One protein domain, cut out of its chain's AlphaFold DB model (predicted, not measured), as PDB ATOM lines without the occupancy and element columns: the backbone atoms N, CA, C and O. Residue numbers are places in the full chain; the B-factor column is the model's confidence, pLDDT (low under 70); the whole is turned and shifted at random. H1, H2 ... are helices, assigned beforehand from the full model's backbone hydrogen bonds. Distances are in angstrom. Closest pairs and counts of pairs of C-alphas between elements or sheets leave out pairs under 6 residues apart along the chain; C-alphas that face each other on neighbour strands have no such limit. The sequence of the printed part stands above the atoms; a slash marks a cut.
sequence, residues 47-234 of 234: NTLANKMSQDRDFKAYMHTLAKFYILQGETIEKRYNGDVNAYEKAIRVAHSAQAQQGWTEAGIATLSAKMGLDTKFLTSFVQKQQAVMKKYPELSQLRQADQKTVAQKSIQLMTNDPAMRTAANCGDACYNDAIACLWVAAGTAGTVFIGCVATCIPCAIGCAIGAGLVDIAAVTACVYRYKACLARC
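AT A GLANCE: This is residues 47 to 234 of the 234 residues of the protein "Lipoprotein, putative" of Microscilla marina ATCC 23134 (UniProt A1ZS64). The long helix H2 runs through the middle of an all-helix body, between a small bundle of H3, H4 and H11 on one side and a group of H1, H7 and H9 on the other. H5 runs back beside part of H2, H9 and H12 lie side by side and cross H2, and short H10 sits between H7 and H11. The 188 printed residues include twelve named helices, H1 to H12 in chain order, and no named strand. The whole is compact, with a radius of gyration of the C-alphas of 16.0 A and spans of 44 by 42 by 27 A.

HOW THE PARTS SIT: H1, residues 47 to 55, touches H7, residues 145 to 161, at a steep tilt of 48 degrees; the closest C-alphas, of Ala 50 and Ser 155, are 4.3 A apart. H2, residues 57 to 81, touches H5, residues 120 to 136, with residues 58 to 66 alone, closest at Tyr 62 and Lys 129, C-alphas 5.6 A apart. H2 also touches H9, residues 171 to 186, about perpendicular at 81 degrees, with its residues 63 to 68 alone, closest at Ala 67 and Ile 180, C-alphas 5.7 A apart. H3, residues 85 to 102, and H4, residues 106 to 115, are a helical hairpin at 7 degrees; their closest C-alphas, of Ala 95 and Leu 112, are 6.0 A apart. H3 and H4 form a bundle, helices side by side, with H11, residues 202 to 213. H6, residues 139 to 142, touches no helix. H8, residues 163 to 167, touches H9, closest at Arg 166 and Ala 174, C-alphas 5.6 A apart. H10, residues 191 to 194, touches H7 and H11. H12, residues 217 to 231, touches H9 at a shallow tilt of 25 degrees, opposite ways, closest at Tyr 227 and Ala 179, C-alphas 5.3 A apart. Each O i to N i+4 pair is within hydrogen-bond range in the helices other than H6 and H10, which are too short for such a pair.

IN THESE COORDINATES: H1 begins at C-alpha 47, (109.054, 146.213, 120.664). H2 measures 35.1 A from first to last C-alpha, H3 25.8 A, H5 24.4 A, H7 24.0 A, H9 22.5 A and H12 21.0 A. H12 ends at C-alpha 231, (98.520, 140.047, 90.401).

THE WHOLE: The C-alphas of Gln 102 and Thr 167, the two farthest apart, are 47.0 A apart. The printed part has no cut and no long link. The mean pLDDT of the printed part is 72.7; 58 residues are under 70, among them residues 183 to 221.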
ATOM      1  N   ASN A  47     108.247 146.919 121.661       82.94
ATOM      2  CA  ASN A  47     109.054 146.213 120.664       82.94
ATOM      3  C   ASN A  47     108.947 144.695 120.823       82.94
ATOM      4  O   ASN A  47     108.820 143.985 119.829       82.94
ATOM      5  N   THR A  48     108.976 144.200 122.061       85.25
ATOM      6  CA  THR A  48     108.805 142.771 122.348       85.25
ATOM      7  C   THR A  48     107.403 142.304 121.979       85.25
ATOM      8  O   THR A  48     107.261 141.253 121.355       85.25
ATOM      9  N   LEU A  49     106.374 143.086 122.319       81.62
ATOM     10  CA  LEU A  49     104.994 142.785 121.948       81.62
ATOM     11  C   LEU A  49     104.827 142.774 120.423       81.62
ATOM     12  O   LEU A  49     104.266 141.825 119.879       81.62
ATOM     13  N   ALA A  50     105.410 143.755 119.726       80.50
ATOM     14  CA  ALA A  50     105.363 143.806 118.271       80.50
ATOM     15  C   ALA A  50     106.058 142.607 117.605       80.50
ATOM     16  O   ALA A  50     105.511 142.013 116.678       80.50
ATOM     17  N   ASN A  51     107.228 142.196 118.108       83.44
ATOM     18  CA  ASN A  51     107.912 140.988 117.637       83.44
ATOM     19  C   ASN A  51     107.058 139.733 117.861       83.44
ATOM     20  O   ASN A  51     106.857 138.963 116.923       83.44
ATOM     21  N   LYS A  52     106.506 139.548 119.069       83.62
ATOM     22  CA  LYS A  52     105.635 138.404 119.384       83.62
ATOM     23  C   LYS A  52     104.431 138.332 118.449       83.62
ATOM     24  O   LYS A  52     104.141 137.265 117.924       83.62
ATOM     25  N   MET A  53     103.751 139.456 118.233       81.50
ATOM     26  CA  MET A  53     102.602 139.525 117.333       81.50
ATOM     27  C   MET A  53     103.017 139.247 115.888       81.50
ATOM     28  O   MET A  53     102.393 138.425 115.230       81.50
ATOM     29  N   SER A  54     104.119 139.836 115.412       78.00
ATOM     30  CA  SER A  54     104.599 139.634 114.038       78.00
ATOM     31  C   SER A  54     104.928 138.182 113.694       78.00
ATOM     32  O   SER A  54     104.839 137.785 112.537       78.00
ATOM     33  N   GLN A  55     105.291 137.371 114.690       81.25
ATOM     34  CA  GLN A  55     105.607 135.955 114.514       81.25
ATOM     35  C   GLN A  55     104.377 135.052 114.676       81.25
ATOM     36  O   GLN A  55     104.410 133.893 114.261       81.25
ATOM     37  N   ASP A  56     103.272 135.586 115.197       82.81
ATOM     38  CA  ASP A  56     102.097 134.820 115.579       82.81
ATOM     39  C   ASP A  56     101.187 134.445 114.410       82.81
ATOM     40  O   ASP A  56     100.772 135.285 113.612       82.81
ATOM     41  N   ARG A  57     100.820 133.163 114.337       80.69
ATOM     42  CA  ARG A  57      99.993 132.619 113.252       80.69
ATOM     43  C   ARG A  57      98.592 133.237 113.200       80.69
ATOM     44  O   ARG A  57      98.094 133.487 112.103       80.69
ATOM     45  N   ASP A  58      97.960 133.478 114.347       79.62
ATOM     46  CA  ASP A  58      96.589 134.001 114.391       79.62
ATOM     47  C   ASP A  58      96.567 135.477 114.000       79.62
ATOM     48  O   ASP A  58      95.720 135.894 113.206       79.62
ATOM     49  N   PHE A  59      97.551 136.244 114.477       78.06
ATOM     50  CA  PHE A  59      97.774 137.620 114.038       78.06
ATOM     51  C   PHE A  59      98.025 137.695 112.526       78.06
ATOM     52  O   PHE A  59      97.359 138.462 111.832       78.06
ATOM     53  N   LYS A  60      98.900 136.840 111.984       76.81
ATOM     54  CA  LYS A  60      99.159 136.744 110.536       76.81
ATOM     55  C   LYS A  60      97.883 136.449 109.739       76.81
ATOM     56  O   LYS A  60      97.589 137.127 108.757       76.81
ATOM     57  N   ALA A  61      97.086 135.479 110.186       78.00
ATOM     58  CA  ALA A  61      95.825 135.124 109.538       78.00
ATOM     59  C   ALA A  61      94.785 136.258 109.601       78.00
ATOM     60  O   ALA A  61      94.041 136.477 108.639       78.00
ATOM     61  N   TYR A  62      94.731 136.989 110.718       77.56
ATOM     62  CA  TYR A  62      93.908 138.188 110.852       77.56
ATOM     63  C   TYR A  62      94.342 139.273 109.857       77.56
ATOM     64  O   TYR A  62      93.505 139.779 109.112       77.56
ATOM     65  N   MET A  63      95.643 139.553 109.766       75.19
ATOM     66  CA  MET A  63      96.205 140.534 108.833       75.19
ATOM     67  C   MET A  63      95.920 140.199 107.365       75.19
ATOM     68  O   MET A  63      95.548 141.082 106.593       75.19
ATOM     69  N   HIS A  64      96.009 138.925 106.983       75.00
ATOM     70  CA  HIS A  64      95.643 138.479 105.638       75.00
ATOM     71  C   HIS A  64      94.143 138.671 105.347       75.00
ATOM     72  O   HIS A  64      93.749 139.156 104.287       75.00
ATOM     73  N   THR A  65      93.288 138.361 106.327       78.44
ATOM     74  CA  THR A  65      91.836 138.583 106.212       78.44
ATOM     75  C   THR A  65      91.515 140.078 106.099       78.44
ATOM     76  O   THR A  65      90.646 140.459 105.317       78.44
ATOM     77  N   LEU A  66      92.245 140.932 106.823       76.94
ATOM     78  CA  LEU A  66      92.130 142.388 106.732       76.94
ATOM     79  C   LEU A  66      92.500 142.910 105.335       76.94
ATOM     80  O   LEU A  66      91.798 143.754 104.785       76.94
ATOM     81  N   ALA A  67      93.562 142.380 104.728       75.00
ATOM     82  CA  ALA A  67      93.936 142.718 103.356       75.00
ATOM     83  C   ALA A  67      92.806 142.394 102.373       75.00
ATOM     84  O   ALA A  67      92.391 143.240 101.580       75.00
ATOM     85  N   LYS A  68      92.251 141.181 102.481       79.31
ATOM     86  CA  LYS A  68      91.128 140.730 101.656       79.31
ATOM     87  C   LYS A  68      89.882 141.596 101.846       79.31
ATOM     88  O   LYS A  68      89.222 141.927 100.866       79.31
ATOM     89  N   PHE A  69      89.584 142.001 103.079       79.81
ATOM     90  CA  PHE A  69      88.497 142.932 103.388       79.81
ATOM     91  C   PHE A  69      88.651 144.249 102.616       79.81
ATOM     92  O   PHE A  69      87.707 144.687 101.962       79.81
ATOM     93  N   TYR A  70      89.844 144.842 102.620       77.62
ATOM     94  CA  TYR A  70      90.113 146.084 101.894       77.62
ATOM     95  C   TYR A  70      90.112 145.925 100.371       77.62
ATOM     96  O   TYR A  70      89.604 146.802  99.673       77.62
ATOM     97  N   ILE A  71      90.607 144.800  99.854       78.38
ATOM     98  CA  ILE A  71      90.550 144.479  98.421       78.38
ATOM     99  C   ILE A  71      89.102 144.398  97.934       78.38
ATOM    100  O   ILE A  71      88.758 145.039  96.943       78.38
ATOM    101  N   LEU A  72      88.234 143.690  98.662       82.88
ATOM    102  CA  LEU A  72      86.812 143.582  98.320       82.88
ATOM    103  C   LEU A  72      86.102 144.943  98.353       82.88
ATOM    104  O   LEU A  72      85.266 145.224  97.490       82.88
ATOM    105  N   GLN A  73      86.467 145.819  99.291       80.12
ATOM    106  CA  GLN A  73      85.957 147.189  99.303       80.12
ATOM    107  C   GLN A  73      86.428 147.991  98.089       80.12
ATOM    108  O   GLN A  73      85.601 148.600  97.419       80.12
ATOM    109  N   GLY A  74      87.722 147.954  97.762       78.81
ATOM    110  CA  GLY A  74      88.261 148.641  96.584       78.81
ATOM    111  C   GLY A  74      87.599 148.177  95.285       78.81
ATOM    112  O   GLY A  74      87.198 148.994  94.459       78.81
ATOM    113  N   GLU A  75      87.383 146.868  95.132       84.00
ATOM    114  CA  GLU A  75      86.615 146.326  94.008       84.00
ATOM    115  C   GLU A  75      85.166 146.809  93.984       84.00
ATOM    116  O   GLU A  75      84.610 147.036  92.913       84.00
ATOM    117  N   THR A  76      84.548 146.961  95.151       87.06
ATOM    118  CA  THR A  76      83.176 147.456  95.265       87.06
ATOM    119  C   THR A  76      83.078 148.918  94.861       87.06
ATOM    120  O   THR A  76      82.155 149.273  94.130       87.06
ATOM    121  N   ILE A  77      84.032 149.751  95.276       85.62
ATOM    122  CA  ILE A  77      84.123 151.158  94.870       85.62
ATOM    123  C   ILE A  77      84.239 151.249  93.346       85.62
ATOM    124  O   ILE A  77      83.465 151.954  92.707       85.62
ATOM    125  N   GLU A  78      85.147 150.481  92.748       84.19
ATOM    126  CA  GLU A  78      85.352 150.486  91.299       84.19
ATOM    127  C   GLU A  78      84.117 149.983  90.538       84.19
ATOM    128  O   GLU A  78      83.630 150.658  89.639       84.19
ATOM    129  N   LYS A  79      83.575 148.819  90.918       88.44
ATOM    130  CA  LYS A  79      82.518 148.135  90.154       88.44
ATOM    131  C   LYS A  79      81.116 148.689  90.409       88.44
ATOM    132  O   LYS A  79      80.298 148.694  89.499       88.44
ATOM    133  N   ARG A  80      80.791 149.074  91.650       89.75
ATOM    134  CA  ARG A  80      79.431 149.513  92.036       89.75
ATOM    135  C   ARG A  80      79.291 151.022  92.155       89.75
ATOM    136  O   ARG A  80      78.185 151.526  91.997       89.75
ATOM    137  N   TYR A  81      80.384 151.719  92.451       87.38
ATOM    138  CA  TYR A  81      80.396 153.174  92.594       87.38
ATOM    139  C   TYR A  81      81.198 153.855  91.475       87.38
ATOM    140  O   TYR A  81      81.401 155.060  91.536       87.38
ATOM    141  N   ASN A  82      81.632 153.121  90.439       87.81
ATOM    142  CA  ASN A  82      82.393 153.650  89.297       87.81
ATOM    143  C   ASN A  82      83.653 154.431  89.709       87.81
ATOM    144  O   ASN A  82      84.011 155.428  89.085       87.81
ATOM    145  N   GLY A  83      84.306 154.011  90.795       83.69
ATOM    146  CA  GLY A  83      85.465 154.709  91.353       83.69
ATOM    147  C   GLY A  83      85.124 155.903  92.253       83.69
ATOM    148  O   GLY A  83      86.040 156.515  92.800       83.69
ATOM    149  N   ASP A  84      83.844 156.236  92.459       85.81
ATOM    150  CA  ASP A  84      83.427 157.324  93.348       85.81
ATOM    151  C   ASP A  84      83.551 156.917  94.826       85.81
ATOM    152  O   ASP A  84      82.640 156.372  95.461       85.81
ATOM    153  N   VAL A  85      84.727 157.213  95.376       83.06
ATOM    154  CA  VAL A  85      85.086 156.989  96.780       83.06
ATOM    155  C   VAL A  85      84.146 157.737  97.736       83.06
ATOM    156  O   VAL A  85      83.772 157.189  98.773       83.06
ATOM    157  N   ASN A  86      83.708 158.951  97.384       84.69
ATOM    158  CA  ASN A  86      82.851 159.773  98.243       84.69
ATOM    159  C   ASN A  86      81.426 159.210  98.311       84.69
ATOM    160  O   ASN A  86      80.811 159.183  99.382       84.69
ATOM    161  N   ALA A  87      80.894 158.735  97.181       86.69
ATOM    162  CA  ALA A  87      79.590 158.079  97.136       86.69
ATOM    163  C   ALA A  87      79.586 156.783  97.956       86.69
ATOM    164  O   ALA A  87      78.645 156.550  98.725       86.69
ATOM    165  N   TYR A  88      80.648 155.978  97.853       86.50
ATOM    166  CA  TYR A  88      80.816 154.797  98.697       86.50
ATOM    167  C   TYR A  88      80.888 155.179 100.179       86.50
ATOM    168  O   TYR A  88      80.125 154.646 100.990       86.50
ATOM    169  N   GLU A  89      81.750 156.131 100.549       82.75
ATOM    170  CA  GLU A  89      81.941 156.529 101.946       82.75
ATOM    171  C   GLU A  89      80.627 157.022 102.566       82.75
ATOM    172  O   GLU A  89      80.244 156.600 103.661       82.75
ATOM    173  N   LYS A  90      79.874 157.848 101.827       85.19
ATOM    174  CA  LYS A  90      78.542 158.309 102.230       85.19
ATOM    175  C   LYS A  90      77.581 157.137 102.427       85.19
ATOM    176  O   LYS A  90      76.866 157.107 103.430       85.19
ATOM    177  N   ALA A  91      77.560 156.170 101.511       85.44
ATOM    178  CA  ALA A  91      76.674 155.012 101.595       85.44
ATOM    179  C   ALA A  91      76.969 154.128 102.817       85.44
ATOM    180  O   ALA A  91      76.026 153.698 103.491       85.44
ATOM    181  N   ILE A  92      78.247 153.883 103.130       84.75
ATOM    182  CA  ILE A  92      78.630 153.117 104.323       84.75
ATOM    183  C   ILE A  92      78.329 153.912 105.591       84.75
ATOM    184  O   ILE A  92      77.753 153.354 106.522       84.75
ATOM    185  N   ARG A  93      78.644 155.213 105.630       81.69
ATOM    186  CA  ARG A  93      78.381 156.065 106.798       81.69
ATOM    187  C   ARG A  93      76.894 156.100 107.144       81.69
ATOM    188  O   ARG A  93      76.541 155.899 108.301       81.69
ATOM    189  N   VAL A  94      76.025 156.278 106.147       84.38
ATOM    190  CA  VAL A  94      74.565 156.244 106.337       84.38
ATOM    191  C   VAL A  94      74.114 154.896 106.896       84.38
ATOM    192  O   VAL A  94      73.349 154.855 107.856       84.38
ATOM    193  N   ALA A  95      74.608 153.789 106.337       81.69
ATOM    194  CA  ALA A  95      74.245 152.457 106.808       81.69
ATOM    195  C   ALA A  95      74.739 152.187 108.236       81.69
ATOM    196  O   ALA A  95      73.974 151.697 109.059       81.69
ATOM    197  N   HIS A  96      75.979 152.563 108.550       80.38
ATOM    198  CA  HIS A  96      76.549 152.448 109.888       80.38
ATOM    199  C   HIS A  96      75.750 153.267 110.912       80.38
ATOM    200  O   HIS A  96      75.389 152.752 111.967       80.38
ATOM    201  N   SER A  97      75.418 154.525 110.598       80.44
ATOM    202  CA  SER A  97      74.603 155.379 111.470       80.44
ATOM    203  C   SER A  97      73.198 154.819 111.696       80.44
ATOM    204  O   SER A  97      72.717 154.854 112.826       80.44
ATOM    205  N   ALA A  98      72.558 154.257 110.665       78.69
ATOM    206  CA  ALA A  98      71.257 153.606 110.810       78.69
ATOM    207  C   ALA A  98      71.327 152.400 111.764       78.69
ATOM    208  O   ALA A  98      70.473 152.262 112.636       78.69
ATOM    209  N   GLN A  99      72.375 151.573 111.662       77.19
ATOM    210  CA  GLN A  99      72.570 150.430 112.567       77.19
ATOM    211  C   GLN A  99      72.910 150.848 113.997       77.19
ATOM    212  O   GLN A  99      72.430 150.240 114.951       77.19
ATOM    213  N   ALA A 100      73.675 151.926 114.166       70.12
ATOM    214  CA  ALA A 100      73.950 152.483 115.486       70.12
ATOM    215  C   ALA A 100      72.670 152.966 116.199       70.12
ATOM    216  O   ALA A 100      72.612 152.923 117.424       70.12
ATOM    217  N   GLN A 101      71.649 153.403 115.450       75.69
ATOM    218  CA  GLN A 101      70.365 153.861 115.995       75.69
ATOM    219  C   GLN A 101      69.357 152.725 116.209       75.69
ATOM    220  O   GLN A 101      68.653 152.711 117.214       75.69
ATOM    221  N   GLN A 102      69.264 151.788 115.262       73.81
ATOM    222  CA  GLN A 102      68.252 150.719 115.259       73.81
ATOM    223  C   GLN A 102      68.699 149.458 116.015       73.81
ATOM    224  O   GLN A 102      67.906 148.540 116.216       73.81
ATOM    225  N   GLY A 103      69.960 149.423 116.446       66.81
ATOM    226  CA  GLY A 103      70.588 148.253 117.037       66.81
ATOM    227  C   GLY A 103      71.193 147.337 115.975       66.81
ATOM    228  O   GLY A 103      70.702 147.205 114.854       66.81
ATOM    229  N   TRP A 104      72.285 146.674 116.344       74.44
ATOM    230  CA  TRP A 104      73.014 145.791 115.443       74.44
ATOM    231  C   TRP A 104      72.339 144.420 115.322       74.44
ATOM    232  O   TRP A 104      72.713 143.458 115.992       74.44
ATOM    233  N   THR A 105      71.330 144.339 114.460       79.38
ATOM    234  CA  THR A 105      70.641 143.085 114.123       79.38
ATOM    235  C   THR A 105      71.388 142.309 113.036       79.38
ATOM    236  O   THR A 105      72.175 142.883 112.280       79.38
ATOM    237  N   GLU A 106      71.115 141.009 112.888       77.00
ATOM    238  CA  GLU A 106      71.675 140.205 111.788       77.00
ATOM    239  C   GLU A 106      71.324 140.787 110.409       77.00
ATOM    240  O   GLU A 106      72.187 140.887 109.537       77.00
ATOM    241  N   ALA A 107      70.082 141.250 110.228       80.50
ATOM    242  CA  ALA A 107      69.632 141.913 109.002       80.50
ATOM    243  C   ALA A 107      70.382 143.234 108.751       80.50
ATOM    244  O   ALA A 107      70.755 143.558 107.619       80.50
ATOM    245  N   GLY A 108      70.655 143.978 109.820       78.81
ATOM    246  CA  GLY A 108      71.455 145.190 109.798       78.81
ATOM    247  C   GLY A 108      72.906 144.963 109.384       78.81
ATOM    248  O   GLY A 108      73.431 145.648 108.502       78.81
ATOM    249  N   ILE A 109      73.531 143.943 109.971       77.00
ATOM    250  CA  ILE A 109      74.887 143.499 109.632       77.00
ATOM    251  C   ILE A 109      74.938 143.016 108.180       77.00
ATOM    252  O   ILE A 109      75.864 143.378 107.455       77.00
ATOM    253  N   ALA A 110      73.944 142.252 107.722       81.69
ATOM    254  CA  ALA A 110      73.863 141.794 106.336       81.69
ATOM    255  C   ALA A 110      73.734 142.967 105.350       81.69
ATOM    256  O   ALA A 110      74.431 143.005 104.337       81.69
ATOM    257  N   THR A 111      72.911 143.967 105.678       83.25
ATOM    258  CA  THR A 111      72.745 145.185 104.867       83.25
ATOM    259  C   THR A 111      74.058 145.954 104.737       83.25
ATOM    260  O   THR A 111      74.436 146.381 103.642       83.25
ATOM    261  N   LEU A 112      74.777 146.120 105.847       82.44
ATOM    262  CA  LEU A 112      76.062 146.810 105.862       82.44
ATOM    263  C   LEU A 112      77.138 146.016 105.109       82.44
ATOM    264  O   LEU A 112      77.826 146.585 104.265       82.44
ATOM    265  N   SER A 113      77.211 144.698 105.332       82.75
ATOM    266  CA  SER A 113      78.107 143.785 104.603       82.75
ATOM    267  C   SER A 113      77.900 143.915 103.096       82.75
ATOM    268  O   SER A 113      78.848 144.166 102.354       82.75
ATOM    269  N   ALA A 114      76.641 143.869 102.647       85.06
ATOM    270  CA  ALA A 114      76.293 143.984 101.239       85.06
ATOM    271  C   ALA A 114      76.744 145.319 100.629       85.06
ATOM    272  O   ALA A 114      77.252 145.327  99.505       85.06
ATOM    273  N   LYS A 115      76.608 146.440 101.355       85.38
ATOM    274  CA  LYS A 115      77.074 147.760 100.891       85.38
ATOM    275  C   LYS A 115      78.592 147.847 100.766       85.38
ATOM    276  O   LYS A 115      79.071 148.516  99.854       85.38
ATOM    277  N   MET A 116      79.317 147.144 101.630       79.38
ATOM    278  CA  MET A 116      80.778 147.023 101.579       79.38
ATOM    279  C   MET A 116      81.266 145.997 100.546       79.38
ATOM    280  O   MET A 116      82.469 145.847 100.355       79.38
ATOM    281  N   GLY A 117      80.342 145.274  99.900       84.50
ATOM    282  CA  GLY A 117      80.650 144.184  98.974       84.50
ATOM    283  C   GLY A 117      81.214 142.938  99.647       84.50
ATOM    284  O   GLY A 117      81.929 142.160  99.022       84.50
ATOM    285  N   LEU A 118      80.886 142.747 100.920       84.56
ATOM    286  CA  LEU A 118      81.278 141.598 101.717       84.56
ATOM    287  C   LEU A 118      80.076 140.674 101.892       84.56
ATOM    288  O   LEU A 118      78.940 141.135 102.028       84.56
ATOM    289  N   ASP A 119      80.318 139.368 101.949       85.06
ATOM    290  CA  ASP A 119      79.310 138.454 102.469       85.06
ATOM    291  C   ASP A 119      79.281 138.513 104.009       85.06
ATOM    292  O   ASP A 119      80.292 138.758 104.677       85.06
ATOM    293  N   THR A 120      78.102 138.291 104.592       80.50
ATOM    294  CA  THR A 120      77.889 138.385 106.045       80.50
ATOM    295  C   THR A 120      78.772 137.412 106.838       80.50
ATOM    296  O   THR A 120      79.192 137.728 107.957       80.50
ATOM    297  N   LYS A 121      79.095 136.235 106.273       83.81
ATOM    298  CA  LYS A 121      79.949 135.240 106.941       83.81
ATOM    299  C   LYS A 121      81.393 135.726 106.990       83.81
ATOM    300  O   LYS A 121      82.043 135.560 108.020       83.81
ATOM    301  N   PHE A 122      81.879 136.372 105.932       85.25
ATOM    302  CA  PHE A 122      83.206 136.974 105.900       85.25
ATOM    303  C   PHE A 122      83.357 138.079 106.945       85.25
ATOM    304  O   PHE A 122      84.312 138.037 107.719       85.25
ATOM    305  N   LEU A 123      82.407 139.018 107.034       80.19
ATOM    306  CA  LEU A 123      82.466 140.097 108.031       80.19
ATOM    307  C   LEU A 123      82.445 139.549 109.467       80.19
ATOM    308  O   LEU A 123      83.241 139.967 110.310       80.19
ATOM    309  N   THR A 124      81.584 138.563 109.727       78.75
ATOM    310  CA  THR A 124      81.521 137.881 111.027       78.75
ATOM    311  C   THR A 124      82.836 137.165 111.350       78.75
ATOM    312  O   THR A 124      83.367 137.312 112.450       78.75
ATOM    313  N   SER A 125      83.405 136.432 110.387       82.69
ATOM    314  CA  SER A 125      84.679 135.721 110.556       82.69
ATOM    315  C   SER A 125      85.850 136.678 110.791       82.69
ATOM    316  O   SER A 125      86.693 136.428 111.655       82.69
ATOM    317  N   PHE A 126      85.891 137.793 110.059       79.88
ATOM    318  CA  PHE A 126      86.884 138.848 110.237       79.88
ATOM    319  C   PHE A 126      86.864 139.390 111.675       79.88
ATOM    320  O   PHE A 126      87.902 139.426 112.339       79.88
ATOM    321  N   VAL A 127      85.677 139.710 112.192       77.44
ATOM    322  CA  VAL A 127      85.502 140.188 113.568       77.44
ATOM    323  C   VAL A 127      85.876 139.138 114.611       77.44
ATOM    324  O   VAL A 127      86.530 139.461 115.601       77.44
ATOM    325  N   GLN A 128      85.523 137.871 114.399       78.75
ATOM    326  CA  GLN A 128      85.922 136.792 115.307       78.75
ATOM    327  C   GLN A 128      87.448 136.642 115.376       78.75
ATOM    328  O   GLN A 128      88.001 136.449 116.458       78.75
ATOM    329  N   LYS A 129      88.149 136.777 114.243       79.44
ATOM    330  CA  LYS A 129      89.621 136.768 114.207       79.44
ATOM    331  C   LYS A 129      90.211 137.975 114.936       79.44
ATOM    332  O   LYS A 129      91.154 137.801 115.703       79.44
ATOM    333  N   GLN A 130      89.629 139.162 114.763       76.38
ATOM    334  CA  GLN A 130      90.014 140.360 115.514       76.38
ATOM    335  C   GLN A 130      89.870 140.133 117.026       76.38
ATOM    336  O   GLN A 130      90.806 140.372 117.784       76.38
ATOM    337  N   GLN A 131      88.726 139.601 117.464       75.00
ATOM    338  CA  GLN A 131      88.463 139.263 118.865       75.00
ATOM    339  C   GLN A 131      89.449 138.236 119.416       75.00
ATOM    340  O   GLN A 131      89.928 138.394 120.537       75.00
ATOM    341  N   ALA A 132      89.775 137.200 118.642       78.06
ATOM    342  CA  ALA A 132      90.743 136.186 119.045       78.06
ATOM    343  C   ALA A 132      92.134 136.795 119.283       78.06
ATOM    344  O   ALA A 132      92.756 136.509 120.304       78.06
ATOM    345  N   VAL A 133      92.585 137.688 118.397       77.25
ATOM    346  CA  VAL A 133      93.848 138.424 118.558       77.25
ATOM    347  C   VAL A 133      93.800 139.323 119.798       77.25
ATOM    348  O   VAL A 133      94.702 139.255 120.629       77.25
ATOM    349  N   MET A 134      92.730 140.099 119.990       73.88
ATOM    350  CA  MET A 134      92.584 140.971 121.167       73.88
ATOM    351  C   MET A 134      92.539 140.183 122.483       73.88
ATOM    352  O   MET A 134      93.137 140.597 123.474       73.88
ATOM    353  N   LYS A 135      91.890 139.012 122.493       76.69
ATOM    354  CA  LYS A 135      91.857 138.104 123.650       76.69
ATOM    355  C   LYS A 135      93.229 137.493 123.940       76.69
ATOM    356  O   LYS A 135      93.572 137.295 125.102       76.69
ATOM    357  N   LYS A 136      94.000 137.172 122.899       80.81
ATOM    358  CA  LYS A 136      95.339 136.573 123.004       80.81
ATOM    359  C   LYS A 136      96.394 137.565 123.491       80.81
ATOM    360  O   LYS A 136      97.322 137.167 124.189       80.81
ATOM    361  N   TYR A 137      96.225 138.843 123.162       77.56
ATOM    362  CA  TYR A 137      97.106 139.933 123.572       77.56
ATOM    363  C   TYR A 137      96.359 140.927 124.477       77.56
ATOM    364  O   TYR A 137      96.154 142.079 124.088       77.56
ATOM    365  N   PRO A 138      95.966 140.522 125.702       73.62
ATOM    366  CA  PRO A 138      95.208 141.380 126.615       73.62
ATOM    367  C   PRO A 138      95.989 142.641 127.009       73.62
ATOM    368  O   PRO A 138      95.392 143.672 127.315       73.62
ATOM    369  N   GLU A 139      97.321 142.595 126.924       73.50
ATOM    370  CA  GLU A 139      98.229 143.733 127.095       73.50
ATOM    371  C   GLU A 139      97.851 144.920 126.192       73.50
ATOM    372  O   GLU A 139      97.986 146.067 126.608       73.50
ATOM    373  N   LEU A 140      97.289 144.673 124.998       70.62
ATOM    374  CA  LEU A 140      96.821 145.729 124.094       70.62
ATOM    375  C   LEU A 140      95.739 146.594 124.732       70.62
ATOM    376  O   LEU A 140      95.764 147.806 124.567       70.62
ATOM    377  N   SER A 141      94.821 146.000 125.497       65.12
ATOM    378  CA  SER A 141      93.733 146.741 126.152       65.12
ATOM    379  C   SER A 141      94.217 147.673 127.269       65.12
ATOM    380  O   SER A 141      93.498 148.589 127.658       65.12
ATOM    381  N   GLN A 142      95.442 147.461 127.756       68.19
ATOM    382  CA  GLN A 142      96.073 148.251 128.816       68.19
ATOM    383  C   GLN A 142      96.950 149.384 128.258       68.19
ATOM    384  O   GLN A 142      97.356 150.284 128.993       68.19
ATOM    385  N   LEU A 143      97.254 149.349 126.958       68.19
ATOM    386  CA  LEU A 143      98.042 150.368 126.275       68.19
ATOM    387  C   LEU A 143      97.189 151.591 125.928       68.19
ATOM    388  O   LEU A 143      96.000 151.481 125.623       68.19
ATOM    389  N   ARG A 144      97.820 152.770 125.871       67.38
ATOM    390  CA  ARG A 144      97.194 153.956 125.268       67.38
ATOM    391  C   ARG A 144      96.979 153.711 123.776       67.38
ATOM    392  O   ARG A 144      97.770 153.021 123.139       67.38
ATOM    393  N   GLN A 145      95.978 154.357 123.183       64.81
ATOM    394  CA  GLN A 145      95.691 154.246 121.745       64.81
ATOM    395  C   GLN A 145      96.930 154.510 120.860       64.81
ATOM    396  O   GLN A 145      97.147 153.815 119.870       64.81
ATOM    397  N   ALA A 146      97.782 155.470 121.234       67.88
ATOM    398  CA  ALA A 146      99.030 155.752 120.519       67.88
ATOM    399  C   ALA A 146     100.044 154.588 120.585       67.88
ATOM    400  O   ALA A 146     100.702 154.277 119.589       67.88
ATOM    401  N   ASP A 147     100.138 153.904 121.726       71.38
ATOM    402  CA  ASP A 147     101.047 152.770 121.924       71.38
ATOM    403  C   ASP A 147     100.525 151.517 121.217       71.38
ATOM    404  O   ASP A 147     101.290 150.818 120.556       71.38
ATOM    405  N   GLN A 148      99.212 151.275 121.263       68.19
ATOM    406  CA  GLN A 148      98.571 150.209 120.487       68.19
ATOM    407  C   GLN A 148      98.813 150.397 118.984       68.19
ATOM    408  O   GLN A 148      99.149 149.442 118.282       68.19
ATOM    409  N   LYS A 149      98.710 151.642 118.494       68.44
ATOM    410  CA  LYS A 149      99.003 151.983 117.096       68.44
ATOM    411  C   LYS A 149     100.458 151.676 116.758       68.44
ATOM    412  O   LYS A 149     100.727 151.067 115.728       68.44
ATOM    413  N   THR A 150     101.378 152.052 117.643       72.25
ATOM    414  CA  THR A 150     102.814 151.803 117.477       72.25
ATOM    415  C   THR A 150     103.120 150.305 117.420       72.25
ATOM    416  O   THR A 150     103.845 149.855 116.533       72.25
ATOM    417  N   VAL A 151     102.533 149.512 118.323       74.12
ATOM    418  CA  VAL A 151     102.683 148.050 118.346       74.12
ATOM    419  C   VAL A 151     102.144 147.432 117.062       74.12
ATOM    420  O   VAL A 151     102.849 146.640 116.441       74.12
ATOM    421  N   ALA A 152     100.942 147.813 116.624       71.00
ATOM    422  CA  ALA A 152     100.351 147.305 115.390       71.00
ATOM    423  C   ALA A 152     101.226 147.639 114.170       71.00
ATOM    424  O   ALA A 152     101.624 146.736 113.435       71.00
ATOM    425  N   GLN A 153     101.613 148.910 114.009       70.75
ATOM    426  CA  GLN A 153     102.476 149.361 112.911       70.75
ATOM    427  C   GLN A 153     103.795 148.589 112.878       70.75
ATOM    428  O   GLN A 153     104.185 148.067 111.834       70.75
ATOM    429  N   LYS A 154     104.457 148.460 114.030       75.81
ATOM    430  CA  LYS A 154     105.726 147.748 114.129       75.81
ATOM    431  C   LYS A 154     105.570 146.249 113.878       75.81
ATOM    432  O   LYS A 154     106.391 145.681 113.174       75.81
ATOM    433  N   SER A 155     104.514 145.613 114.389       75.00
ATOM    434  CA  SER A 155     104.252 144.183 114.154       75.00
ATOM    435  C   SER A 155     104.121 143.883 112.666       75.00
ATOM    436  O   SER A 155     104.617 142.875 112.175       75.00
ATOM    437  N   ILE A 156     103.471 144.782 111.933       71.38
ATOM    438  CA  ILE A 156     103.183 144.583 110.517       71.38
ATOM    439  C   ILE A 156     104.386 144.948 109.663       71.38
ATOM    440  O   ILE A 156     104.683 144.245 108.703       71.38
ATOM    441  N   GLN A 157     105.138 145.982 110.045       73.94
ATOM    442  CA  GLN A 157     106.451 146.247 109.465       73.94
ATOM    443  C   GLN A 157     107.360 145.018 109.606       73.94
ATOM    444  O   GLN A 157     107.988 144.603 108.641       73.94
ATOM    445  N   LEU A 158     107.400 144.404 110.789       76.06
ATOM    446  CA  LEU A 158     108.182 143.193 111.033       76.06
ATOM    447  C   LEU A 158     107.683 142.008 110.193       76.06
ATOM    448  O   LEU A 158     108.502 141.300 109.624       76.06
ATOM    449  N   MET A 159     106.366 141.834 110.044       71.25
ATOM    450  CA  MET A 159     105.799 140.803 109.162       71.25
ATOM    451  C   MET A 159     106.115 141.023 107.681       71.25
ATOM    452  O   MET A 159     106.420 140.074 106.972       71.25
ATOM    453  N   THR A 160     105.991 142.258 107.201       66.69
ATOM    454  CA  THR A 160     106.171 142.604 105.780       66.69
ATOM    455  C   THR A 160     107.643 142.641 105.379       66.69
ATOM    456  O   THR A 160     107.967 142.378 104.224       66.69
ATOM    457  N   ASN A 161     108.538 142.909 106.331       68.69
ATOM    458  CA  ASN A 161     109.982 142.838 106.133       68.69
ATOM    459  C   ASN A 161     110.558 141.431 106.326       68.69
ATOM    460  O   ASN A 161     111.727 141.235 106.002       68.69
ATOM    461  N   ASP A 162     109.789 140.469 106.846       64.81
ATOM    462  CA  ASP A 162     110.227 139.080 106.989       64.81
ATOM    463  C   ASP A 162     110.376 138.440 105.591       64.81
ATOM    464  O   ASP A 162     109.378 138.250 104.887       64.81
ATOM    465  N   PRO A 163     111.599 138.098 105.144       54.41
ATOM    466  CA  PRO A 163     111.807 137.498 103.833       54.41
ATOM    467  C   PRO A 163     111.051 136.179 103.687       54.41
ATOM    468  O   PRO A 163     110.490 135.941 102.626       54.41
ATOM    469  N   ALA A 164     110.940 135.373 104.752       53.62
ATOM    470  CA  ALA A 164     110.232 134.096 104.710       53.62
ATOM    471  C   ALA A 164     108.728 134.280 104.446       53.62
ATOM    472  O   ALA A 164     108.114 133.444 103.791       53.62
ATOM    473  N   MET A 165     108.139 135.400 104.877       50.62
ATOM    474  CA  MET A 165     106.765 135.783 104.524       50.62
ATOM    475  C   MET A 165     106.613 136.163 103.051       50.62
ATOM    476  O   MET A 165     105.579 135.884 102.446       50.62
ATOM    477  N   ARG A 166     107.631 136.803 102.467       53.44
ATOM    478  CA  ARG A 166     107.626 137.226 101.059       53.44
ATOM    479  C   ARG A 166     107.962 136.082 100.103       53.44
ATOM    480  O   ARG A 166     107.505 136.107  98.968       53.44
ATOM    481  N   THR A 167     108.752 135.100 100.543       45.09
ATOM    482  CA  THR A 167     109.306 134.037  99.686       45.09
ATOM    483  C   THR A 167     108.658 132.665  99.863       45.09
ATOM    484  O   THR A 167     108.843 131.819  98.996       45.09
ATOM    485  N   ALA A 168     107.926 132.397 100.953       45.91
ATOM    486  CA  ALA A 168     107.299 131.085 101.181       45.91
ATOM    487  C   ALA A 168     105.912 130.926 100.530       45.91
ATOM    488  O   ALA A 168     105.251 129.910 100.736       45.91
ATOM    489  N   ALA A 169     105.455 131.927  99.781       54.88
ATOM    490  CA  ALA A 169     104.068 132.045  99.368       54.88
ATOM    491  C   ALA A 169     103.940 132.071  97.837       54.88
ATOM    492  O   ALA A 169     104.838 132.534  97.132       54.88
ATOM    493  N   ASN A 170     102.833 131.544  97.309       71.00
ATOM    494  CA  ASN A 170     102.520 131.657  95.882       71.00
ATOM    495  C   ASN A 170     102.360 133.147  95.495       71.00
ATOM    496  O   ASN A 170     102.201 134.012  96.359       71.00
ATOM    497  N   CYS A 171     102.410 133.475  94.200       75.75
ATOM    498  CA  CYS A 171     102.446 134.880  93.766       75.75
ATOM    499  C   CYS A 171     101.258 135.717  94.291       75.75
ATOM    500  O   CYS A 171     101.413 136.894  94.612       75.75
ATOM    501  N   GLY A 172     100.091 135.091  94.485       73.19
ATOM    502  CA  GLY A 172      98.923 135.734  95.091       73.19
ATOM    503  C   GLY A 172      99.156 136.191  96.534       73.19
ATOM    504  O   GLY A 172      98.866 137.340  96.867       73.19
ATOM    505  N   ASP A 173      99.725 135.331  97.376       72.19
ATOM    506  CA  ASP A 173     100.030 135.651  98.774       72.19
ATOM    507  C   ASP A 173     101.105 136.750  98.894       72.19
ATOM    508  O   ASP A 173     101.009 137.633  99.752       72.19
ATOM    509  N   ALA A 174     102.095 136.768  97.992       73.56
ATOM    510  CA  ALA A 174     103.078 137.851  97.919       73.56
ATOM    511  C   ALA A 174     102.412 139.200  97.594       73.56
ATOM    512  O   ALA A 174     102.691 140.207  98.251       73.56
ATOM    513  N   CYS A 175     101.457 139.218  96.657       78.00
ATOM    514  CA  CYS A 175     100.682 140.419  96.355       78.00
ATOM    515  C   CYS A 175      99.816 140.873  97.537       78.00
ATOM    516  O   CYS A 175      99.712 142.077  97.781       78.00
ATOM    517  N   TYR A 176      99.227 139.952  98.308       75.00
ATOM    518  CA  TYR A 176      98.524 140.308  99.545       75.00
ATOM    519  C   TYR A 176      99.459 140.980 100.557       75.00
ATOM    520  O   TYR A 176      99.081 141.985 101.159       75.00
ATOM    521  N   ASN A 177     100.682 140.475 100.718       72.44
ATOM    522  CA  ASN A 177     101.672 141.063 101.620       72.44
ATOM    523  C   ASN A 177     102.091 142.477 101.184       72.44
ATOM    524  O   ASN A 177     102.180 143.374 102.028       72.44
ATOM    525  N   ASP A 178     102.263 142.715  99.883       73.81
ATOM    526  CA  ASP A 178     102.544 144.051  99.339       73.81
ATOM    527  C   ASP A 178     101.348 145.009  99.504       73.81
ATOM    528  O   ASP A 178     101.525 146.191  99.819       73.81
ATOM    529  N   ALA A 179     100.118 144.506  99.352       74.62
ATOM    530  CA  ALA A 179      98.895 145.269  99.602       74.62
ATOM    531  C   ALA A 179      98.794 145.692 101.073       74.62
ATOM    532  O   ALA A 179      98.513 146.854 101.360       74.62
ATOM    533  N   ILE A 180      99.080 144.767 101.997       70.94
ATOM    534  CA  ILE A 180      99.171 145.036 103.436       70.94
ATOM    535  C   ILE A 180     100.218 146.121 103.673       70.94
ATOM    536  O   ILE A 180      99.890 147.159 104.238       70.94
ATOM    537  N   ALA A 181     101.451 145.936 103.198       71.19
ATOM    538  CA  ALA A 181     102.523 146.914 103.377       71.19
ATOM    539  C   ALA A 181     102.121 148.311 102.874       71.19
ATOM    540  O   ALA A 181     102.313 149.303 103.579       71.19
ATOM    541  N   CYS A 182     101.494 148.392 101.695       74.94
ATOM    542  CA  CYS A 182     100.964 149.642 101.164       74.94
ATOM    543  C   CYS A 182      99.913 150.258 102.089       74.94
ATOM    544  O   CYS A 182     100.031 151.437 102.424       74.94
ATOM    545  N   LEU A 183      98.917 149.472 102.513       69.94
ATOM    546  CA  LEU A 183      97.845 149.939 103.388       69.94
ATOM    547  C   LEU A 183      98.424 150.533 104.668       69.94
ATOM    548  O   LEU A 183      97.928 151.549 105.121       69.94
ATOM    549  N   TRP A 184      99.504 149.972 105.210       66.81
ATOM    550  CA  TRP A 184     100.127 150.463 106.444       66.81
ATOM    551  C   TRP A 184     100.995 151.703 106.277       66.81
ATOM    552  O   TRP A 184     101.019 152.542 107.177       66.81
ATOM    553  N   VAL A 185     101.687 151.837 105.145       63.69
ATOM    554  CA  VAL A 185     102.440 153.057 104.821       63.69
ATOM    555  C   VAL A 185     101.482 154.208 104.524       63.69
ATOM    556  O   VAL A 185     101.692 155.321 105.004       63.69
ATOM    557  N   ALA A 186     100.417 153.939 103.767       57.88
ATOM    558  CA  ALA A 186      99.412 154.931 103.420       57.88
ATOM    559  C   ALA A 186      98.548 155.305 104.641       57.88
ATOM    560  O   ALA A 186      98.354 156.486 104.908       57.88
ATOM    561  N   ALA A 187      98.182 154.330 105.482       51.50
ATOM    562  CA  ALA A 187      97.485 154.526 106.756       51.50
ATOM    563  C   ALA A 187      98.388 155.062 107.885       51.50
ATOM    564  O   ALA A 187      98.167 154.735 109.058       51.50
ATOM    565  N   GLY A 188      99.368 155.927 107.593       43.00
ATOM    566  CA  GLY A 188     100.204 156.612 108.595       43.00
ATOM    567  C   GLY A 188      99.399 157.248 109.750       43.00
ATOM    568  O   GLY A 188      99.910 157.448 110.857       43.00
ATOM    569  N   THR A 189      98.095 157.455 109.557       39.00
ATOM    570  CA  THR A 189      97.091 157.881 110.542       39.00
ATOM    571  C   THR A 189      95.980 156.849 110.832       39.00
ATOM    572  O   THR A 189      95.446 156.880 111.940       39.00
ATOM    573  N   ALA A 190      95.701 155.882 109.948       39.28
ATOM    574  CA  ALA A 190      94.554 154.957 109.994       39.28
ATOM    575  C   ALA A 190      94.852 153.531 110.521       39.28
ATOM    576  O   ALA A 190      94.158 152.569 110.199       39.28
ATOM    577  N   GLY A 191      95.825 153.376 111.428       41.62
ATOM    578  CA  GLY A 191      96.025 152.137 112.209       41.62
ATOM    579  C   GLY A 191      94.886 151.790 113.190       41.62
ATOM    580  O   GLY A 191      95.068 151.010 114.122       41.62
ATOM    581  N   THR A 192      93.709 152.390 113.007       42.16
ATOM    582  CA  THR A 192      92.519 152.302 113.859       42.16
ATOM    583  C   THR A 192      91.799 150.960 113.764       42.16
ATOM    584  O   THR A 192      91.053 150.620 114.683       42.16
ATOM    585  N   VAL A 193      92.071 150.143 112.737       48.66
ATOM    586  CA  VAL A 193      91.486 148.791 112.608       48.66
ATOM    587  C   VAL A 193      91.921 147.865 113.745       48.66
ATOM    588  O   VAL A 193      91.257 146.878 114.053       48.66
ATOM    589  N   PHE A 194      93.030 148.190 114.410       49.97
ATOM    590  CA  PHE A 194      93.527 147.394 115.519       49.97
ATOM    591  C   PHE A 194      92.887 147.742 116.875       49.97
ATOM    592  O   PHE A 194      92.973 146.950 117.804       49.97
ATOM    593  N   ILE A 195      92.246 148.912 117.003       47.06
ATOM    594  CA  ILE A 195      92.011 149.559 118.314       47.06
ATOM    595  C   ILE A 195      90.529 149.873 118.576       47.06
ATOM    596  O   ILE A 195      90.139 150.261 119.677       47.06
ATOM    597  N   GLY A 196      89.661 149.710 117.583       46.94
ATOM    598  CA  GLY A 196      88.238 149.968 117.761       46.94
ATOM    599  C   GLY A 196      87.557 148.880 118.598       46.94
ATOM    600  O   GLY A 196      87.231 147.834 118.052       46.94
ATOM    601  N   CYS A 197      87.370 149.143 119.900       51.22
ATOM    602  CA  CYS A 197      86.555 148.423 120.894       51.22
ATOM    603  C   CYS A 197      86.223 146.961 120.574       51.22
ATOM    604  O   CYS A 197      85.174 146.676 119.995       51.22
ATOM    605  N   VAL A 198      87.023 146.011 121.074       46.22
ATOM    606  CA  VAL A 198      86.551 144.625 121.104       46.22
ATOM    607  C   VAL A 198      86.979 143.832 122.329       46.22
ATOM    608  O   VAL A 198      87.844 142.966 122.273       46.22
ATOM    609  N   ALA A 199      86.303 144.093 123.442       45.56
ATOM    610  CA  ALA A 199      86.270 143.150 124.557       45.56
ATOM    611  C   ALA A 199      84.849 142.686 124.921       45.56
ATOM    612  O   ALA A 199      84.716 141.809 125.765       45.56
ATOM    613  N   THR A 200      83.786 143.237 124.314       51.97
ATOM    614  CA  THR A 200      82.437 143.108 124.898       51.97
ATOM    615  C   THR A 200      81.357 142.519 123.985       51.97
ATOM    616  O   THR A 200      80.562 141.731 124.485       51.97
ATOM    617  N   CYS A 201      81.288 142.812 122.672       61.00
ATOM    618  CA  CYS A 201      80.242 142.220 121.813       61.00
ATOM    619  C   CYS A 201      80.609 142.116 120.310       61.00
ATOM    620  O   CYS A 201      81.248 143.019 119.772       61.00
ATOM    621  N   ILE A 202      80.213 141.025 119.617       63.28
ATOM    622  CA  ILE A 202      80.446 140.826 118.159       63.28
ATOM    623  C   ILE A 202      79.868 141.989 117.333       63.28
ATOM    624  O   ILE A 202      80.596 142.547 116.515       63.28
ATOM    625  N   PRO A 203      78.619 142.435 117.555       62.00
ATOM    626  CA  PRO A 203      78.075 143.540 116.772       62.00
ATOM    627  C   PRO A 203      78.790 144.889 116.996       62.00
ATOM    628  O   PRO A 203      78.960 145.673 116.066       62.00
ATOM    629  N   CYS A 204      79.301 145.125 118.207       64.12
ATOM    630  CA  CYS A 204      80.103 146.299 118.564       64.12
ATOM    631  C   CYS A 204      81.423 146.329 117.778       64.12
ATOM    632  O   CYS A 204      81.838 147.368 117.262       64.12
ATOM    633  N   ALA A 205      82.059 145.162 117.673       64.50
ATOM    634  CA  ALA A 205      83.291 144.961 116.927       64.50
ATOM    635  C   ALA A 205      83.113 145.267 115.438       64.50
ATOM    636  O   ALA A 205      83.963 145.909 114.826       64.50
ATOM    637  N   ILE A 206      81.980 144.831 114.874       65.69
ATOM    638  CA  ILE A 206      81.617 145.073 113.478       65.69
ATOM    639  C   ILE A 206      81.542 146.579 113.220       65.69
ATOM    640  O   ILE A 206      82.192 147.070 112.299       65.69
ATOM    641  N   GLY A 207      80.825 147.329 114.061       61.75
ATOM    642  CA  GLY A 207      80.756 148.786 113.934       61.75
ATOM    643  C   GLY A 207      82.125 149.460 114.001       61.75
ATOM    644  O   GLY A 207      82.461 150.291 113.159       61.75
ATOM    645  N   CYS A 208      82.962 149.044 114.949       64.62
ATOM    646  CA  CYS A 208      84.283 149.633 115.142       64.62
ATOM    647  C   CYS A 208      85.257 149.337 113.995       64.62
ATOM    648  O   CYS A 208      85.965 150.238 113.540       64.62
ATOM    649  N   ALA A 209      85.268 148.103 113.490       63.38
ATOM    650  CA  ALA A 209      86.064 147.718 112.331       63.38
ATOM    651  C   ALA A 209      85.701 148.531 111.080       63.38
ATOM    652  O   ALA A 209      86.575 148.957 110.324       63.38
ATOM    653  N   ILE A 210      84.406 148.777 110.879       64.00
ATOM    654  CA  ILE A 210      83.890 149.483 109.704       64.00
ATOM    655  C   ILE A 210      84.149 150.983 109.816       64.00
ATOM    656  O   ILE A 210      84.643 151.582 108.864       64.00
ATOM    657  N   GLY A 211      83.895 151.578 110.984       59.53
ATOM    658  CA  GLY A 211      84.208 152.983 111.244       59.53
ATOM    659  C   GLY A 211      85.694 153.296 111.048       59.53
ATOM    660  O   GLY A 211      86.029 154.322 110.464       59.53
ATOM    661  N   ALA A 212      86.586 152.386 111.454       58.91
ATOM    662  CA  ALA A 212      88.021 152.510 111.212       58.91
ATOM    663  C   ALA A 212      88.390 152.411 109.720       58.91
ATOM    664  O   ALA A 212      89.241 153.165 109.252       58.91
ATOM    665  N   GLY A 213      87.729 151.525 108.967       57.62
ATOM    666  CA  GLY A 213      87.954 151.340 107.530       57.62
ATOM    667  C   GLY A 213      87.598 152.553 106.661       57.62
ATOM    668  O   GLY A 213      88.143 152.688 105.570       57.62
ATOM    669  N   LEU A 214      86.735 153.448 107.150       58.78
ATOM    670  CA  LEU A 214      86.317 154.665 106.443       58.78
ATOM    671  C   LEU A 214      87.281 155.846 106.605       58.78
ATOM    672  O   LEU A 214      87.161 156.818 105.869       58.78
ATOM    673  N   VAL A 215      88.226 155.783 107.550       57.62
ATOM    674  CA  VAL A 215      89.104 156.919 107.887       57.62
ATOM    675  C   VAL A 215      90.094 157.246 106.763       57.62
ATOM    676  O   VAL A 215      90.530 158.389 106.665       57.62
ATOM    677  N   ASP A 216      90.435 156.279 105.906       62.78
ATOM    678  CA  ASP A 216      91.390 156.501 104.813       62.78
ATOM    679  C   ASP A 216      91.093 155.636 103.582       62.78
ATOM    680  O   ASP A 216      91.882 154.815 103.110       62.78
ATOM    681  N   ILE A 217      89.880 155.786 103.066       65.00
ATOM    682  CA  ILE A 217      89.399 154.990 101.940       65.00
ATOM    683  C   ILE A 217      90.123 155.292 100.611       65.00
ATOM    684  O   ILE A 217      90.195 154.443  99.716       65.00
ATOM    685  N   ALA A 218      90.727 156.477 100.494       66.81
ATOM    686  CA  ALA A 218      91.572 156.843  99.362       66.81
ATOM    687  C   ALA A 218      92.890 156.047  99.372       66.81
ATOM    688  O   ALA A 218      93.252 155.461  98.347       66.81
ATOM    689  N   ALA A 219      93.559 155.937 100.530       68.88
ATOM    690  CA  ALA A 219      94.716 155.059 100.702       68.88
ATOM    691  C   ALA A 219      94.374 153.596 100.408       68.88
ATOM    692  O   ALA A 219      95.118 152.911  99.703       68.88
ATOM    693  N   VAL A 220      93.217 153.132 100.895       69.19
ATOM    694  CA  VAL A 220      92.709 151.783 100.613       69.19
ATOM    695  C   VAL A 220      92.628 151.543  99.111       69.19
ATOM    696  O   VAL A 220      93.203 150.580  98.606       69.19
ATOM    697  N   THR A 221      91.981 152.450  98.384       69.25
ATOM    698  CA  THR A 221      91.793 152.330  96.936       69.25
ATOM    699  C   THR A 221      93.138 152.297  96.197       69.25
ATOM    700  O   THR A 221      93.364 151.419  95.361       69.25
ATOM    701  N   ALA A 222      94.079 153.178  96.554       74.69
ATOM    702  CA  ALA A 222      95.416 153.210  95.957       74.69
ATOM    703  C   ALA A 222      96.201 151.901  96.178       74.69
ATOM    704  O   ALA A 222      96.872 151.401  95.268       74.69
ATOM    705  N   CYS A 223      96.094 151.305  97.365       77.12
ATOM    706  CA  CYS A 223      96.762 150.045  97.677       77.12
ATOM    707  C   CYS A 223      96.127 148.835  96.988       77.12
ATOM    708  O   CYS A 223      96.841 147.906  96.608       77.12
ATOM    709  N   VAL A 224      94.818 148.872  96.731       76.31
ATOM    710  CA  VAL A 224      94.139 147.854  95.917       76.31
ATOM    711  C   VAL A 224      94.579 147.917  94.454       76.31
ATOM    712  O   VAL A 224      94.795 146.871  93.844       76.31
ATOM    713  N   TYR A 225      94.801 149.105  93.887       78.00
ATOM    714  CA  TYR A 225      95.377 149.211  92.540       78.00
ATOM    715  C   TYR A 225      96.779 148.597  92.458       78.00
ATOM    716  O   TYR A 225      97.079 147.872  91.508       78.00
ATOM    717  N   ARG A 226      97.623 148.815  93.476       75.50
ATOM    718  CA  ARG A 226      98.943 148.166  93.565       75.50
ATOM    719  C   ARG A 226      98.838 146.645  93.659       75.50
ATOM    720  O   ARG A 226      99.571 145.955  92.959       75.50
ATOM    721  N   TYR A 227      97.903 146.134  94.457       81.31
ATOM    722  CA  TYR A 227      97.611 144.702  94.543       81.31
ATOM    723  C   TYR A 227      97.210 144.107  93.187       81.31
ATOM    724  O   TYR A 227      97.788 143.115  92.752       81.31
ATOM    725  N   LYS A 228      96.261 144.736  92.483       80.38
ATOM    726  CA  LYS A 228      95.813 144.276  91.159       80.38
ATOM    727  C   LYS A 228      96.942 144.302  90.132       80.38
ATOM    728  O   LYS A 228      97.082 143.362  89.358       80.38
ATOM    729  N   ALA A 229      97.769 145.347  90.149       80.00
ATOM    730  CA  ALA A 229      98.940 145.442  89.284       80.00
ATOM    731  C   ALA A 229      99.995 144.368  89.605       80.00
ATOM    732  O   ALA A 229     100.649 143.880  88.689       80.00
ATOM    733  N   CYS A 230     100.152 143.994  90.878       83.12
ATOM    734  CA  CYS A 230     100.991 142.869  91.287       83.12
ATOM    735  C   CYS A 230     100.444 141.547  90.732       83.12
ATOM    736  O   CYS A 230     101.172 140.840  90.045       83.12
ATOM    737  N   LEU A 231      99.149 141.264  90.925       80.94
ATOM    738  CA  LEU A 231      98.520 140.047  90.401       80.94
ATOM    739  C   LEU A 231      98.597 139.936  88.877       80.94
ATOM    740  O   LEU A 231      98.792 138.846  88.357       80.94
ATOM    741  N   ALA A 232      98.451 141.046  88.152       78.75
ATOM    742  CA  ALA A 232      98.553 141.049  86.693       78.75
ATOM    743  C   ALA A 232      99.958 140.674  86.179       78.75
ATOM    744  O   ALA A 232     100.100 140.337  85.007       78.75
ATOM    745  N   ARG A 233     100.991 140.763  87.028       75.44
ATOM    746  CA  ARG A 233     102.383 140.421  86.692       75.44
ATOM    747  C   ARG A 233     102.768 138.975  87.047       75.44
ATOM    748  O   ARG A 233     103.887 138.597  86.717       75.44
ATOM    749  N   CYS A 234     101.909 138.231  87.745       74.62
ATOM    750  CA  CYS A 234     102.217 136.940  88.381       74.62
ATOM    751  C   CYS A 234     102.241 135.695  87.461       74.62
ATOM    752  O   CYS A 234     101.323 135.563  86.632       74.62
TER     753      CYS A 234